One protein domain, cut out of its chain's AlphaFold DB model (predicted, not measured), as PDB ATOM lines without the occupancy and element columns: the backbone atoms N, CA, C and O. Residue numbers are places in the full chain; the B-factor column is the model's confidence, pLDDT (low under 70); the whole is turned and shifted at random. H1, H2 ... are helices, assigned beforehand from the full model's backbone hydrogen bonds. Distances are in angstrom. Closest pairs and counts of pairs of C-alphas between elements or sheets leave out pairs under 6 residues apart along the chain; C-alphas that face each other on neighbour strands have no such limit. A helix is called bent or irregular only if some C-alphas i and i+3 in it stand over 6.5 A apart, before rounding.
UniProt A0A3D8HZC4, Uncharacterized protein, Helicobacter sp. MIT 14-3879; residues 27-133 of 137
ATOM      1  N   MET A  27      21.165-126.051  42.586       79.75
ATOM      2  CA  MET A  27      22.085-125.056  43.142       79.75
ATOM      3  C   MET A  27      21.772-124.705  44.601       79.75
ATOM      4  O   MET A  27      22.695-124.427  45.371       79.75
ATOM      5  N   ASP A  28      20.506-124.756  45.013       84.94
ATOM      6  CA  ASP A  28      20.111-124.495  46.395       84.94
ATOM      7  C   ASP A  28      20.545-125.600  47.364       84.94
ATOM      8  O   ASP A  28      21.014-125.295  48.464       84.94
ATOM      9  N   TYR A  29      20.494-126.869  46.944       88.19
ATOM     10  CA  TYR A  29      21.069-127.969  47.718       88.19
ATOM     11  C   TYR A  29      22.570-127.751  47.979       88.19
ATOM     12  O   TYR A  29      23.002-127.780  49.135       88.19
ATOM     13  N   TYR A  30      23.361-127.468  46.934       87.19
ATOM     14  CA  TYR A  30      24.806-127.227  47.083       87.19
ATOM     15  C   TYR A  30      25.104-126.007  47.938       87.19
ATOM     16  O   TYR A  30      26.002-126.054  48.784       87.19
ATOM     17  N   ARG A  31      24.341-124.925  47.748       89.75
ATOM     18  CA  ARG A  31      24.431-123.731  48.585       89.75
ATOM     19  C   ARG A  31      24.199-124.100  50.046       89.75
ATOM     20  O   ARG A  31      25.047-123.809  50.875       89.75
ATOM     21  N   LYS A  32      23.101-124.787  50.374       93.38
ATOM     22  CA  LYS A  32      22.784-125.154  51.763       93.38
ATOM     23  C   LYS A  32      23.827-126.076  52.381       93.38
ATOM     24  O   LYS A  32      24.174-125.876  53.539       93.38
ATOM     25  N   ALA A  33      24.344-127.046  51.628       93.25
ATOM     26  CA  ALA A  33      25.447-127.885  52.088       93.25
ATOM     27  C   ALA A  33      26.703-127.049  52.366       93.25
ATOM     28  O   ALA A  33      27.301-127.172  53.429       93.25
ATOM     29  N   THR A  34      27.059-126.136  51.465       92.00
ATOM     30  CA  THR A  34      28.229-125.263  51.632       92.00
ATOM     31  C   THR A  34      28.090-124.350  52.852       92.00
ATOM     32  O   THR A  34      28.973-124.329  53.703       92.00
ATOM     33  N   GLU A  35      26.970-123.638  52.977       93.94
ATOM     34  CA  GLU A  35      26.695-122.705  54.080       93.94
ATOM     35  C   GLU A  35      26.613-123.427  55.435       93.94
ATOM     36  O   GLU A  35      27.218-122.995  56.414       93.94
ATOM     37  N   LEU A  36      25.930-124.580  55.499       96.06
ATOM     38  CA  LEU A  36      25.895-125.400  56.713       96.06
ATOM     39  C   LEU A  36      27.297-125.909  57.081       96.06
ATOM     40  O   LEU A  36      27.665-125.929  58.255       96.06
ATOM     41  N   GLY A  37      28.089-126.298  56.080       94.69
ATOM     42  CA  GLY A  37      29.477-126.698  56.260       94.69
ATOM     43  C   GLY A  37      30.325-125.580  56.866       94.69
ATOM     44  O   GLY A  37      31.052-125.841  57.827       94.69
ATOM     45  N   TRP A  38      30.211-124.350  56.354       93.38
ATOM     46  CA  TRP A  38      30.908-123.178  56.894       93.38
ATOM     47  C   TRP A  38      30.507-122.876  58.333       93.38
ATOM     48  O   TRP A  38      31.390-122.689  59.167       93.38
ATOM     49  N   LEU A  39      29.213-122.928  58.649       95.38
ATOM     50  CA  LEU A  39      28.716-122.783  60.018       95.38
ATOM     51  C   LEU A  39      29.361-123.793  60.977       95.38
ATOM     52  O   LEU A  39      29.792-123.432  62.072       95.38
ATOM     53  N   GLY A  40      29.469-125.060  60.567       95.12
ATOM     54  CA  GLY A  40      30.150-126.076  61.370       95.12
ATOM     55  C   GLY A  40      31.653-125.813  61.526       95.12
ATOM     56  O   GLY A  40      32.195-126.004  62.615       95.12
ATOM     57  N   LEU A  41      32.332-125.304  60.492       93.62
ATOM     58  CA  LEU A  41      33.733-124.899  60.618       93.62
ATOM     59  C   LEU A  41      33.891-123.744  61.609       93.62
ATOM     60  O   LEU A  41      34.743-123.846  62.489       93.62
ATOM     61  N   SER A  42      33.069-122.695  61.489       93.81
ATOM     62  CA  SER A  42      33.050-121.534  62.390       93.81
ATOM     63  C   SER A  42      32.846-121.954  63.845       93.81
ATOM     64  O   SER A  42      33.595-121.521  64.722       93.81
ATOM     65  N   TYR A  43      31.913-122.881  64.081       94.56
ATOM     66  CA  TYR A  43      31.713-123.503  65.388       94.56
ATOM     67  C   TYR A  43      32.971-124.224  65.888       94.56
ATOM     68  O   TYR A  43      33.403-124.011  67.019       94.56
ATOM     69  N   CYS A  44      33.604-125.047  65.047       93.75
ATOM     70  CA  CYS A  44      34.799-125.796  65.436       93.75
ATOM     71  C   CYS A  44      35.964-124.875  65.836       93.75
ATOM     72  O   CYS A  44      36.669-125.154  66.807       93.75
ATOM     73  N   ILE A  45      36.177-123.783  65.094       92.81
ATOM     74  CA  ILE A  45      37.281-122.838  65.329       92.81
ATOM     75  C   ILE A  45      36.971-121.769  66.388       92.81
ATOM     76  O   ILE A  45      37.824-120.906  66.612       92.81
ATOM     77  N   GLU A  46      35.802-121.840  67.036       89.94
ATOM     78  CA  GLU A  46      35.345-120.907  68.078       89.94
ATOM     79  C   GLU A  46      35.286-119.450  67.568       89.94
ATOM     80  O   GLU A  46      35.806-118.518  68.190       89.94
ATOM     81  N   ILE A  47      34.714-119.268  66.371       82.44
ATOM     82  CA  ILE A  47      34.357-117.960  65.798       82.44
ATOM     83  C   ILE A  47      32.831-117.933  65.654       82.44
ATOM     84  O   ILE A  47      32.290-118.033  64.556       82.44
ATOM     85  N   ASP A  48      32.138-117.880  66.787       75.00
ATOM     86  CA  ASP A  48      30.683-117.927  66.888       75.00
ATOM     87  C   ASP A  48      30.109-116.654  67.536       75.00
ATOM     88  O   ASP A  48      30.093-116.496  68.754       75.00
ATOM     89  N   ASP A  49      29.596-115.732  66.713       85.94
ATOM     90  CA  ASP A  49      28.659-114.699  67.171       85.94
ATOM     91  C   ASP A  49      27.237-115.274  67.097       85.94
ATOM     92  O   ASP A  49      26.736-115.589  66.015       85.94
ATOM     93  N   GLU A  50      26.574-115.428  68.246       86.88
ATOM     94  CA  GLU A  50      25.236-116.030  68.323       86.88
ATOM     95  C   GLU A  50      24.201-115.307  67.444       86.88
ATOM     96  O   GLU A  50      23.358-115.959  66.821       86.88
ATOM     97  N   ASN A  51      24.276-113.974  67.339       88.94
ATOM     98  CA  ASN A  51      23.350-113.199  66.513       88.94
ATOM     99  C   ASN A  51      23.640-113.382  65.021       88.94
ATOM    100  O   ASN A  51      22.723-113.322  64.196       88.94
ATOM    101  N   GLU A  52      24.910-113.537  64.648       89.00
ATOM    102  CA  GLU A  52      25.311-113.834  63.273       89.00
ATOM    103  C   GLU A  52      24.867-115.241  62.871       89.00
ATOM    104  O   GLU A  52      24.190-115.395  61.852       89.00
ATOM    105  N   ILE A  53      25.104-116.233  63.733       90.50
ATOM    106  CA  ILE A  53      24.649-117.612  63.533       90.50
ATOM    107  C   ILE A  53      23.129-117.661  63.379       90.50
ATOM    108  O   ILE A  53      22.629-118.288  62.449       90.50
ATOM    109  N   GLU A  54      22.359-116.980  64.233       92.69
ATOM    110  CA  GLU A  54      20.897-116.982  64.113       92.69
ATOM    111  C   GLU A  54      20.427-116.407  62.764       92.69
ATOM    112  O   GLU A  54      19.513-116.953  62.131       92.69
ATOM    113  N   LYS A  55      21.084-115.350  62.269       93.00
ATOM    114  CA  LYS A  55      20.800-114.774  60.945       93.00
ATOM    115  C   LYS A  55      21.155-115.737  59.815       93.00
ATOM    116  O   LYS A  55      20.382-115.848  58.859       93.00
ATOM    117  N   GLU A  56      22.293-116.415  59.899       93.56
ATOM    118  CA  GLU A  56      22.711-117.403  58.902       93.56
ATOM    119  C   GLU A  56      21.769-118.606  58.881       93.56
ATOM    120  O   GLU A  56      21.281-118.975  57.813       93.56
ATOM    121  N   LEU A  57      21.389-119.136  60.046       95.38
ATOM    122  CA  LEU A  57      20.401-120.209  60.160       95.38
ATOM    123  C   LEU A  57      19.035-119.788  59.608       95.38
ATOM    124  O   LEU A  57      18.380-120.566  58.909       95.38
ATOM    125  N   PHE A  58      18.604-118.548  59.862       94.56
ATOM    126  CA  PHE A  58      17.384-118.022  59.257       94.56
ATOM    127  C   PHE A  58      17.479-118.032  57.729       94.56
ATOM    128  O   PHE A  58      16.592-118.590  57.085       94.56
ATOM    129  N   ARG A  59      18.557-117.500  57.140       92.06
ATOM    130  CA  ARG A  59      18.774-117.499  55.679       92.06
ATOM    131  C   ARG A  59      18.861-118.909  55.102       92.06
ATOM    132  O   ARG A  59      18.306-119.173  54.035       92.06
ATOM    133  N   LEU A  60      19.520-119.821  55.809       94.06
ATOM    134  CA  LEU A  60      19.657-121.220  55.423       94.06
ATOM    135  C   LEU A  60      18.301-121.933  55.399       94.06
ATOM    136  O   LEU A  60      18.089-122.805  54.560       94.06
ATOM    137  N   SER A  61      17.360-121.531  56.260       94.12
ATOM    138  CA  SER A  61      16.015-122.118  56.305       94.12
ATOM    139  C   SER A  61      15.147-121.789  55.085       94.12
ATOM    140  O   SER A  61      14.220-122.545  54.791       94.12
ATOM    141  N   LEU A  62      15.441-120.700  54.366       91.88
ATOM    142  CA  LEU A  62      14.576-120.155  53.314       91.88
ATOM    143  C   LEU A  62      14.635-120.939  52.000       91.88
ATOM    144  O   LEU A  62      15.657-121.549  51.668       91.88
ATOM    145  N   ASP A  63      13.531-120.871  51.261       86.69
ATOM    146  CA  ASP A  63      13.437-121.249  49.853       86.69
ATOM    147  C   ASP A  63      14.198-120.237  48.967       86.69
ATOM    148  O   ASP A  63      14.089-119.025  49.196       86.69
ATOM    149  N   PRO A  64      14.972-120.698  47.965       82.88
ATOM    150  CA  PRO A  64      15.775-119.832  47.096       82.88
ATOM    151  C   PRO A  64      14.928-118.933  46.182       82.88
ATOM    152  O   PRO A  64      15.379-117.858  45.787       82.88
ATOM    153  N   THR A  65      13.707-119.349  45.856       82.44
ATOM    154  CA  THR A  65      12.761-118.640  44.982       82.44
ATOM    155  C   THR A  65      11.731-117.829  45.766       82.44
ATOM    156  O   THR A  65      11.173-116.860  45.246       82.44
ATOM    157  N   ASN A  66      11.486-118.180  47.034       83.75
ATOM    158  CA  ASN A  66      10.505-117.509  47.881       83.75
ATOM    159  C   ASN A  66      10.968-117.375  49.341       83.75
ATOM    160  O   ASN A  66      10.664-118.202  50.198       83.75
ATOM    161  N   SER A  67      11.579-116.239  49.672       83.69
ATOM    162  CA  SER A  67      12.104-115.934  51.014       83.69
ATOM    163  C   SER A  67      11.066-115.881  52.149       83.69
ATOM    164  O   SER A  67      11.436-115.686  53.307       83.69
ATOM    165  N   LYS A  68       9.768-116.047  51.857       87.06
ATOM    166  CA  LYS A  68       8.710-116.192  52.872       87.06
ATOM    167  C   LYS A  68       8.491-117.644  53.300       87.06
ATOM    168  O   LYS A  68       7.840-117.878  54.317       87.06
ATOM    169  N   VAL A  69       9.001-118.606  52.533       87.19
ATOM    170  CA  VAL A  69       8.830-120.040  52.771       87.19
ATOM    171  C   VAL A  69      10.106-120.600  53.385       87.19
ATOM    172  O   VAL A  69      11.209-120.322  52.921       87.19
ATOM    173  N   LYS A  70       9.951-121.392  54.450       90.88
ATOM    174  CA  LYS A  70      11.045-122.144  55.073       90.88
ATOM    175  C   LYS A  70      10.963-123.605  54.647       90.88
ATOM    176  O   LYS A  70      10.003-124.285  55.003       90.88
ATOM    177  N   ILE A  71      11.978-124.077  53.930       90.38
ATOM    178  CA  ILE A  71      12.055-125.445  53.383       90.38
ATOM    179  C   ILE A  71      13.035-126.343  54.147       90.38
ATOM    180  O   ILE A  71      13.062-127.556  53.933       90.38
ATOM    181  N   MET A  72      13.826-125.767  55.057       93.56
ATOM    182  CA  MET A  72      14.813-126.490  55.858       93.56
ATOM    183  C   MET A  72      14.702-126.142  57.342       93.56
ATOM    184  O   MET A  72      14.638-124.967  57.709       93.56
ATOM    185  N   ASP A  73      14.759-127.160  58.203       96.25
ATOM    186  CA  ASP A  73      14.995-126.965  59.639       96.25
ATOM    187  C   ASP A  73      16.493-126.741  59.890       96.25
ATOM    188  O   ASP A  73      17.244-127.647  60.256       96.25
ATOM    189  N   ALA A  74      16.943-125.515  59.613       96.19
ATOM    190  CA  ALA A  74      18.351-125.140  59.699       96.19
ATOM    191  C   ALA A  74      18.916-125.282  61.119       96.19
ATOM    192  O   ALA A  74      20.072-125.666  61.280       96.19
ATOM    193  N   LYS A  75      18.099-125.021  62.148       97.06
ATOM    194  CA  LYS A  75      18.530-125.138  63.542       97.06
ATOM    195  C   LYS A  75      18.786-126.597  63.905       97.06
ATOM    196  O   LYS A  75      19.865-126.902  64.399       97.06
ATOM    197  N   ALA A  76      17.847-127.498  63.612       97.69
ATOM    198  CA  ALA A  76      18.048-128.925  63.864       97.69
ATOM    199  C   ALA A  76      19.229-129.494  63.059       97.69
ATOM    200  O   ALA A  76      20.018-130.274  63.590       97.69
ATOM    201  N   ALA A  77      19.389-129.057  61.805       97.69
ATOM    202  CA  ALA A  77      20.530-129.429  60.975       97.69
ATOM    203  C   ALA A  77      21.869-128.998  61.596       97.69
ATOM    204  O   ALA A  77      22.803-129.797  61.663       97.69
ATOM    205  N   PHE A  78      21.959-127.759  62.083       97.75
ATOM    206  CA  PHE A  78      23.171-127.253  62.716       97.75
ATOM    207  C   PHE A  78      23.467-127.937  64.053       97.75
ATOM    208  O   PHE A  78      24.615-128.278  64.314       97.75
ATOM    209  N   GLU A  79      22.453-128.223  64.876       97.94
ATOM    210  CA  GLU A  79      22.642-129.008  66.102       97.94
ATOM    211  C   GLU A  79      23.185-130.418  65.817       97.94
ATOM    212  O   GLU A  79      24.120-130.856  66.488       97.94
ATOM    213  N   GLU A  80      22.659-131.118  64.803       98.12
ATOM    214  CA  GLU A  80      23.187-132.435  64.409       98.12
ATOM    215  C   GLU A  80      24.633-132.334  63.899       98.12
ATOM    216  O   GLU A  80      25.462-133.187  64.223       98.12
ATOM    217  N   LEU A  81      24.969-131.275  63.154       97.06
ATOM    218  CA  LEU A  81      26.339-131.047  62.697       97.06
ATOM    219  C   LEU A  81      27.298-130.779  63.865       97.06
ATOM    220  O   LEU A  81      28.390-131.344  63.893       97.06
ATOM    221  N   LYS A  82      26.891-129.975  64.854       96.50
ATOM    222  CA  LYS A  82      27.688-129.739  66.068       96.50
ATOM    223  C   LYS A  82      27.961-131.038  66.816       96.50
ATOM    224  O   LYS A  82      29.102-131.297  67.174       96.50
ATOM    225  N   GLN A  83      26.945-131.883  66.998       96.62
ATOM    226  CA  GLN A  83      27.112-133.190  67.646       96.62
ATOM    227  C   GLN A  83      28.134-134.070  66.920       96.62
ATOM    228  O   GLN A  83      28.971-134.700  67.566       96.62
ATOM    229  N   TYR A  84      28.092-134.086  65.587       94.50
ATOM    230  CA  TYR A  84      29.091-134.785  64.786       94.50
ATOM    231  C   TYR A  84      30.500-134.212  64.999       94.50
ATOM    232  O   TYR A  84      31.423-134.972  65.289       94.50
ATOM    233  N   ILE A  85      30.664-132.886  64.943       94.12
ATOM    234  CA  ILE A  85      31.955-132.228  65.193       94.12
ATOM    235  C   ILE A  85      32.495-132.609  66.575       94.12
ATOM    236  O   ILE A  85      33.648-133.024  66.673       94.12
ATOM    237  N   GLU A  86      31.668-132.539  67.624       94.69
ATOM    238  CA  GLU A  86      32.069-132.934  68.980       94.69
ATOM    239  C   GLU A  86      32.542-134.390  69.046       94.69
ATOM    240  O   GLU A  86      33.541-134.671  69.707       94.69
ATOM    241  N   SER A  87      31.871-135.306  68.337       92.94
ATOM    242  CA  SER A  87      32.255-136.724  68.313       92.94
ATOM    243  C   SER A  87      33.598-136.987  67.623       92.94
ATOM    244  O   SER A  87      34.269-137.966  67.934       92.94
ATOM    245  N   GLU A  88      34.022-136.089  66.735       91.25
ATOM    246  CA  GLU A  88      35.243-136.228  65.938       91.25
ATOM    247  C   GLU A  88      36.427-135.427  66.506       91.25
ATOM    248  O   GLU A  88      37.570-135.619  66.086       91.25
ATOM    249  N   LYS A  89      36.199-134.528  67.473       91.12
ATOM    250  CA  LYS A  89      37.237-133.624  68.004       91.12
ATOM    251  C   LYS A  89      38.504-134.345  68.459       91.12
ATOM    252  O   LYS A  89      39.606-133.903  68.129       91.12
ATOM    253  N   GLU A  90      38.360-135.452  69.185       89.75
ATOM    254  CA  GLU A  90      39.496-136.231  69.688       89.75
ATOM    255  C   GLU A  90      40.348-136.791  68.544       89.75
ATOM    256  O   GLU A  90      41.571-136.639  68.552       89.75
ATOM    257  N   PHE A  91      39.702-137.343  67.512       89.81
ATOM    258  CA  PHE A  91      40.372-137.889  66.334       89.81
ATOM    259  C   PHE A  91      41.258-136.845  65.638       89.81
ATOM    260  O   PHE A  91      42.385-137.132  65.228       89.81
ATOM    261  N   TYR A  92      40.782-135.600  65.560       90.12
ATOM    262  CA  TYR A  92      41.515-134.488  64.949       90.12
ATOM    263  C   TYR A  92      42.404-133.703  65.929       90.12
ATOM    264  O   TYR A  92      42.952-132.662  65.551       90.12
ATOM    265  N   ASN A  93      42.611-134.210  67.152       90.44
ATOM    266  CA  ASN A  93      43.423-133.590  68.203       90.44
ATOM    267  C   ASN A  93      42.947-132.170  68.578       90.44
ATOM    268  O   ASN A  93      43.741-131.237  68.721       90.44
ATOM    269  N   ILE A  94      41.633-131.998  68.708       92.56
ATOM    270  CA  ILE A  94      40.986-130.750  69.118       92.56
ATOM    271  C   ILE A  94      40.558-130.900  70.577       92.56
ATOM    272  O   ILE A  94      39.675-131.694  70.893       92.56
ATOM    273  N   HIS A  95      41.168-130.139  71.485       91.38
ATOM    274  CA  HIS A  95      40.800-130.174  72.903       91.38
ATOM    275  C   HIS A  95      41.156-128.879  73.639       91.38
ATOM    276  O   HIS A  95      42.056-128.136  73.246       91.38
ATOM    277  N   LYS A  96      40.481-128.616  74.765       86.06
ATOM    278  CA  LYS A  96      40.622-127.364  75.539       86.06
ATOM    279  C   LYS A  96      42.053-127.088  76.033       86.06
ATOM    280  O   LYS A  96      42.432-125.938  76.202       86.06
ATOM    281  N   GLY A  97      42.847-128.136  76.262       88.00
ATOM    282  CA  GLY A  97      44.248-128.009  76.686       88.00
ATOM    283  C   GLY A  97      45.245-127.651  75.575       88.00
ATOM    284  O   GLY A  97      46.404-127.385  75.882       88.00
ATOM    285  N   ASN A  98      44.836-127.666  74.301       91.31
ATOM    286  CA  ASN A  98      45.741-127.406  73.184       91.31
ATOM    287  C   ASN A  98      45.926-125.905  72.918       91.31
ATOM    288  O   ASN A  98      44.996-125.118  73.102       91.31
ATOM    289  N   PRO A  99      47.096-125.490  72.398       93.81
ATOM    290  CA  PRO A  99      47.263-124.165  71.813       93.81
ATOM    291  C   PRO A  99      46.221-123.902  70.717       93.81
ATOM    292  O   PRO A  99      45.959-124.776  69.887       93.81
ATOM    293  N   LYS A 100      45.702-122.667  70.637       91.56
ATOM    294  CA  LYS A 100      44.661-122.265  69.667       91.56
ATOM    295  C   LYS A 100      44.996-122.650  68.219       91.56
ATOM    296  O   LYS A 100      44.133-123.123  67.490       91.56
ATOM    297  N   PHE A 101      46.259-122.512  67.815       92.19
ATOM    298  CA  PHE A 101      46.709-122.900  66.474       92.19
ATOM    299  C   PHE A 101      46.599-124.412  66.203       92.19
ATOM    300  O   PHE A 101      46.308-124.810  65.076       92.19
ATOM    301  N   ILE A 102      46.806-125.263  67.216       92.94
ATOM    302  CA  ILE A 102      46.652-126.718  67.073       92.94
ATOM    303  C   ILE A 102      45.176-127.068  66.873       92.94
ATOM    304  O   ILE A 102      44.866-127.791  65.927       92.94
ATOM    305  N   ASN A 103      44.278-126.491  67.678       93.69
ATOM    306  CA  ASN A 103      42.830-126.681  67.517       93.69
ATOM    307  C   ASN A 103      42.348-126.189  66.146       93.69
ATOM    308  O   ASN A 103      41.675-126.929  65.434       93.69
ATOM    309  N   PHE A 104      42.789-125.001  65.720       93.56
ATOM    310  CA  PHE A 104      42.505-124.474  64.384       93.56
ATOM    311  C   PHE A 104      42.941-125.448  63.280       93.56
ATOM    312  O   PHE A 104      42.160-125.781  62.388       93.56
ATOM    313  N   LYS A 105      44.172-125.971  63.357       92.88
ATOM    314  CA  LYS A 105      44.678-126.958  62.394       92.88
ATOM    315  C   LYS A 105      43.855-128.251  62.408       92.88
ATOM    316  O   LYS A 105      43.663-128.840  61.345       92.88
ATOM    317  N   GLY A 106      43.385-128.690  63.574       92.69
ATOM    318  CA  GLY A 106      42.480-129.832  63.720       92.69
ATOM    319  C   GLY A 106      41.149-129.613  62.997       92.69
ATOM    320  O   GLY A 106      40.759-130.442  62.179       92.69
ATOM    321  N   CYS A 107      40.509-128.460  63.198       93.31
ATOM    322  CA  CYS A 107      39.257-128.112  62.517       93.31
ATOM    323  C   CYS A 107      39.408-128.043  60.991       93.31
ATOM    324  O   CYS A 107      38.586-128.590  60.261       93.31
ATOM    325  N   ILE A 108      40.498-127.449  60.493       92.00
ATOM    326  CA  ILE A 108      40.803-127.426  59.052       92.00
ATOM    327  C   ILE A 108      41.018-128.845  58.505       92.00
ATOM    328  O   ILE A 108      40.606-129.142  57.383       92.00
ATOM    329  N   ARG A 109      41.642-129.737  59.286       90.19
ATOM    330  CA  ARG A 109      41.808-131.151  58.919       90.19
ATOM    331  C   ARG A 109      40.478-131.883  58.813       90.19
ATOM    332  O   ARG A 109      40.274-132.559  57.812       90.19
ATOM    333  N   MET A 110      39.594-131.700  59.790       90.56
ATOM    334  CA  MET A 110      38.244-132.264  59.765       90.56
ATOM    335  C   MET A 110      37.468-131.788  58.535       90.56
ATOM    336  O   MET A 110      36.926-132.604  57.797       90.56
ATOM    337  N   PHE A 111      37.480-130.480  58.273       89.62
ATOM    338  CA  PHE A 111      36.715-129.875  57.186       89.62
ATOM    339  C   PHE A 111      37.204-130.291  55.785       89.62
ATOM    340  O   PHE A 111      36.392-130.641  54.936       89.62
ATOM    341  N   TYR A 112      38.519-130.267  55.525       80.31
ATOM    342  CA  TYR A 112      39.064-130.486  54.171       80.31
ATOM    343  C   TYR A 112      39.598-131.896  53.901       80.31
ATOM    344  O   TYR A 112      39.576-132.345  52.759       80.31
ATOM    345  N   TYR A 113      40.149-132.569  54.912       69.88
ATOM    346  CA  TYR A 113      40.975-133.769  54.715       69.88
ATOM    347  C   TYR A 113      40.308-135.058  55.208       69.88
ATOM    348  O   TYR A 113      40.929-136.125  55.170       69.88
ATOM    349  N   GLY A 114      39.040-134.974  55.621       59.25
ATOM    350  CA  GLY A 114      38.244-136.106  56.083       59.25
ATOM    351  C   GLY A 114      38.256-137.303  55.129       59.25
ATOM    352  O   GLY A 114      38.436-138.437  55.558       59.25
ATOM    353  N   THR A 115      38.220-137.059  53.817       54.84
ATOM    354  CA  THR A 115      38.144-138.098  52.772       54.84
ATOM    355  C   THR A 115      39.402-138.959  52.590       54.84
ATOM    356  O   THR A 115      39.349-139.942  51.854       54.84
ATOM    357  N   GLY A 116      40.530-138.640  53.240       51.00
ATOM    358  CA  GLY A 116      41.790-139.390  53.087       51.00
ATOM    359  C   GLY A 116      42.377-139.981  54.371       51.00
ATOM    360  O   GLY A 116      43.265-140.825  54.291       51.00
ATOM    361  N   TYR A 117      41.914-139.539  55.541       45.06
ATOM    362  CA  TYR A 117      42.474-139.937  56.837       45.06
ATOM    363  C   TYR A 117      41.409-140.244  57.903       45.06
ATOM    364  O   TYR A 117      41.807-140.673  58.977       45.06
ATOM    365  N   GLY A 118      40.102-140.064  57.652       60.59
ATOM    366  CA  GLY A 118      39.053-140.234  58.667       60.59
ATOM    367  C   GLY A 118      37.625-139.995  58.152       60.59
ATOM    368  O   GLY A 118      37.225-140.550  57.131       60.59
ATOM    369  N   SER A 119      36.840-139.220  58.906       59.94
ATOM    370  CA  SER A 119      35.413-138.959  58.686       59.94
ATOM    371  C   SER A 119      35.151-137.950  57.561       59.94
ATOM    372  O   SER A 119      35.691-136.847  57.548       59.94
ATOM    373  N   ASP A 120      34.313-138.311  56.588       80.38
ATOM    374  CA  ASP A 120      33.981-137.436  55.460       80.38
ATOM    375  C   ASP A 120      32.979-136.350  55.885       80.38
ATOM    376  O   ASP A 120      31.759-136.523  55.800       80.38
ATOM    377  N   TYR A 121      33.519-135.231  56.379       89.38
ATOM    378  CA  TYR A 121      32.761-134.059  56.820       89.38
ATOM    379  C   TYR A 121      31.750-133.591  55.768       89.38
ATOM    380  O   TYR A 121      30.585-133.379  56.100       89.38
ATOM    381  N   ASN A 122      32.151-133.506  54.497       88.88
ATOM    382  CA  ASN A 122      31.259-133.079  53.420       88.88
ATOM    383  C   ASN A 122      30.115-134.073  53.217       88.88
ATOM    384  O   ASN A 122      28.957-133.661  53.160       88.88
ATOM    385  N   THR A 123      30.404-135.376  53.207       89.62
ATOM    386  CA  THR A 123      29.351-136.401  53.137       89.62
ATOM    387  C   THR A 123      28.387-136.315  54.324       89.62
ATOM    388  O   THR A 123      27.178-136.495  54.152       89.62
ATOM    389  N   GLN A 124      28.874-136.008  55.530       92.62
ATOM    390  CA  GLN A 124      28.001-135.826  56.693       92.62
ATOM    391  C   GLN A 124      27.129-134.576  56.578       92.62
ATOM    392  O   GLN A 124      25.926-134.656  56.824       92.62
ATOM    393  N   VAL A 125      27.695-133.451  56.147       94.19
ATOM    394  CA  VAL A 125      26.941-132.218  55.885       94.19
ATOM    395  C   VAL A 125      25.856-132.463  54.833       94.19
ATOM    396  O   VAL A 125      24.688-132.144  55.060       94.19
ATOM    397  N   GLU A 126      26.199-133.116  53.724       92.62
ATOM    398  CA  GLU A 126      25.250-133.507  52.681       92.62
ATOM    399  C   GLU A 126      24.118-134.401  53.210       92.62
ATOM    400  O   GLU A 126      22.939-134.167  52.922       92.62
ATOM    401  N   ARG A 127      24.453-135.416  54.020       93.38
ATOM    402  CA  ARG A 127      23.469-136.294  54.675       93.38
ATOM    403  C   ARG A 127      22.504-135.485  55.544       93.38
ATOM    404  O   ARG A 127      21.298-135.735  55.503       93.38
ATOM    405  N   ILE A 128      23.021-134.537  56.323       96.00
ATOM    406  CA  ILE A 128      22.228-133.680  57.211       96.00
ATOM    407  C   ILE A 128      21.298-132.777  56.388       96.00
ATOM    408  O   ILE A 128      20.100-132.725  56.674       96.00
ATOM    409  N   VAL A 129      21.784-132.134  55.321       94.50
ATOM    410  CA  VAL A 129      20.934-131.306  54.445       94.50
ATOM    411  C   VAL A 129      19.813-132.135  53.819       94.50
ATOM    412  O   VAL A 129      18.650-131.737  53.904       94.50
ATOM    413  N   LYS A 130      20.114-133.325  53.280       92.25
ATOM    414  CA  LYS A 130      19.101-134.244  52.714       92.25
ATOM    415  C   LYS A 130      18.041-134.677  53.733       92.25
ATOM    416  O   LYS A 130      16.920-135.018  53.347       92.25
ATOM    417  N   LYS A 131      18.400-134.720  55.020       94.81
ATOM    418  CA  LYS A 131      17.504-135.101  56.118       94.81
ATOM    419  C   LYS A 131      16.567-133.960  56.520       94.81
ATOM    420  O   LYS A 131      15.386-134.219  56.738       94.81
ATOM    421  N   TYR A 132      17.076-132.732  56.623       95.44
ATOM    422  CA  TYR A 132      16.327-131.599  57.189       95.44
ATOM    423  C   TYR A 132      15.772-130.610  56.168       95.44
ATOM    424  O   TYR A 132      14.936-129.785  56.541       95.44
ATOM    425  N   CYS A 133      16.192-130.675  54.904       91.00
ATOM    426  CA  CYS A 133      15.551-129.932  53.830       91.00
ATOM    427  C   CYS A 133      14.516-130.805  53.113       91.00
ATOM    428  O   CYS A 133      14.855-131.836  52.529       91.00
TER     429      CYS A 133
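AT A GLANCE: This is residues 27 to 133 of the 137 residues of an uncharacterized protein of Helicobacter sp. MIT 14-3879 (UniProt A0A3D8HZC4). A helical hairpin, H1 and H2, makes one layer, and H3 and H5, side by side and running opposite ways, make a second layer that crosses H1. The kinked helix H4 packs on the last part of H1, at the opposite end of the long axis from the loop of residues 62 to 73. The printed part has 107 residues with five named helices, H1 to H5 in chain order, and no named strand; the class is all helix. The whole is compact, with a radius of gyration of the C-alphas of 14.1 A and spans of 44 by 30 by 18 A.

HOW THE PARTS SIT: H1, residues 27 to 44, is the hub and touches the four other helices. H2, residues 50 to 61, touches residues 32 to 39 of H1 at a shallow tilt of 20 degrees, opposite ways, a hairpin; the closest C-alphas, of Lys 32 and Leu 60, are 6.2 A apart. H3, residues 74 to 88, touches residues 36 to 44 of H1 at a steep tilt of 50 degrees, closest at the C-alphas of Gly 40 and Leu 81, 6.4 A. H3 also touches H2, with the C-alphas of Ser 61 and Ala 74 closest at 5.1 A. H4, residues 100 to 117, touches H1 with residues 104 to 111 alone, the C-alphas of Cys 44 and Cys 107 being closest at 5.8 A. H4 has a kink of 63 degrees near residue 111 and is irregular, C-alphas 112 and 115 being 7.8 A apart. H5, residues 121 to 132, touches residues 29 to 37 of H1 at a steep tilt of 62 degrees, closest at the C-alphas of Ala 33 and Glu 126, 5.7 A. H5 touches H3 at a shallow tilt of 32 degrees, only just short of steep, opposite ways, with the C-alphas of Ala 77 and Ile 128 closest at 5.9 A. H5 touches H4 with residues 121 to 122 alone, closest at the C-alphas of Phe 111 and Tyr 121, 5.8 A. H2 is apart from H4 and H5. The helix packing is mostly crossed, 2 of 7 touching pairs being at a shallow tilt. In H1, H2, H3 and H5 every O i to N i+4 pair is within hydrogen-bond range; in H4 10 of 14 are.

IN THESE COORDINATES: H1, residues 27 to 44, begins at C-alpha 27 at (22.085, -125.056, 43.142) and is 25.7 A long from first to last C-alpha. H2, residues 50 to 61, is 16.3 A, H3, residues 74 to 88, is 21.1 A, and H4, residues 100 to 117, is 21.9 A. H5, residues 121 to 132, is 16.6 A and ends at C-alpha 132 at (16.327, -131.599, 57.189).

THE WHOLE: The two C-alphas farthest apart, of Thr 65 and Gly 97, are 45.7 A apart. The printed part has no cut. The links H2 to H3 and H3 to H4 are long; H1 to H2 and H4 to H5 are tight. The mean pLDDT of the printed part is 89.2, and residues 113 to 119 are under 70.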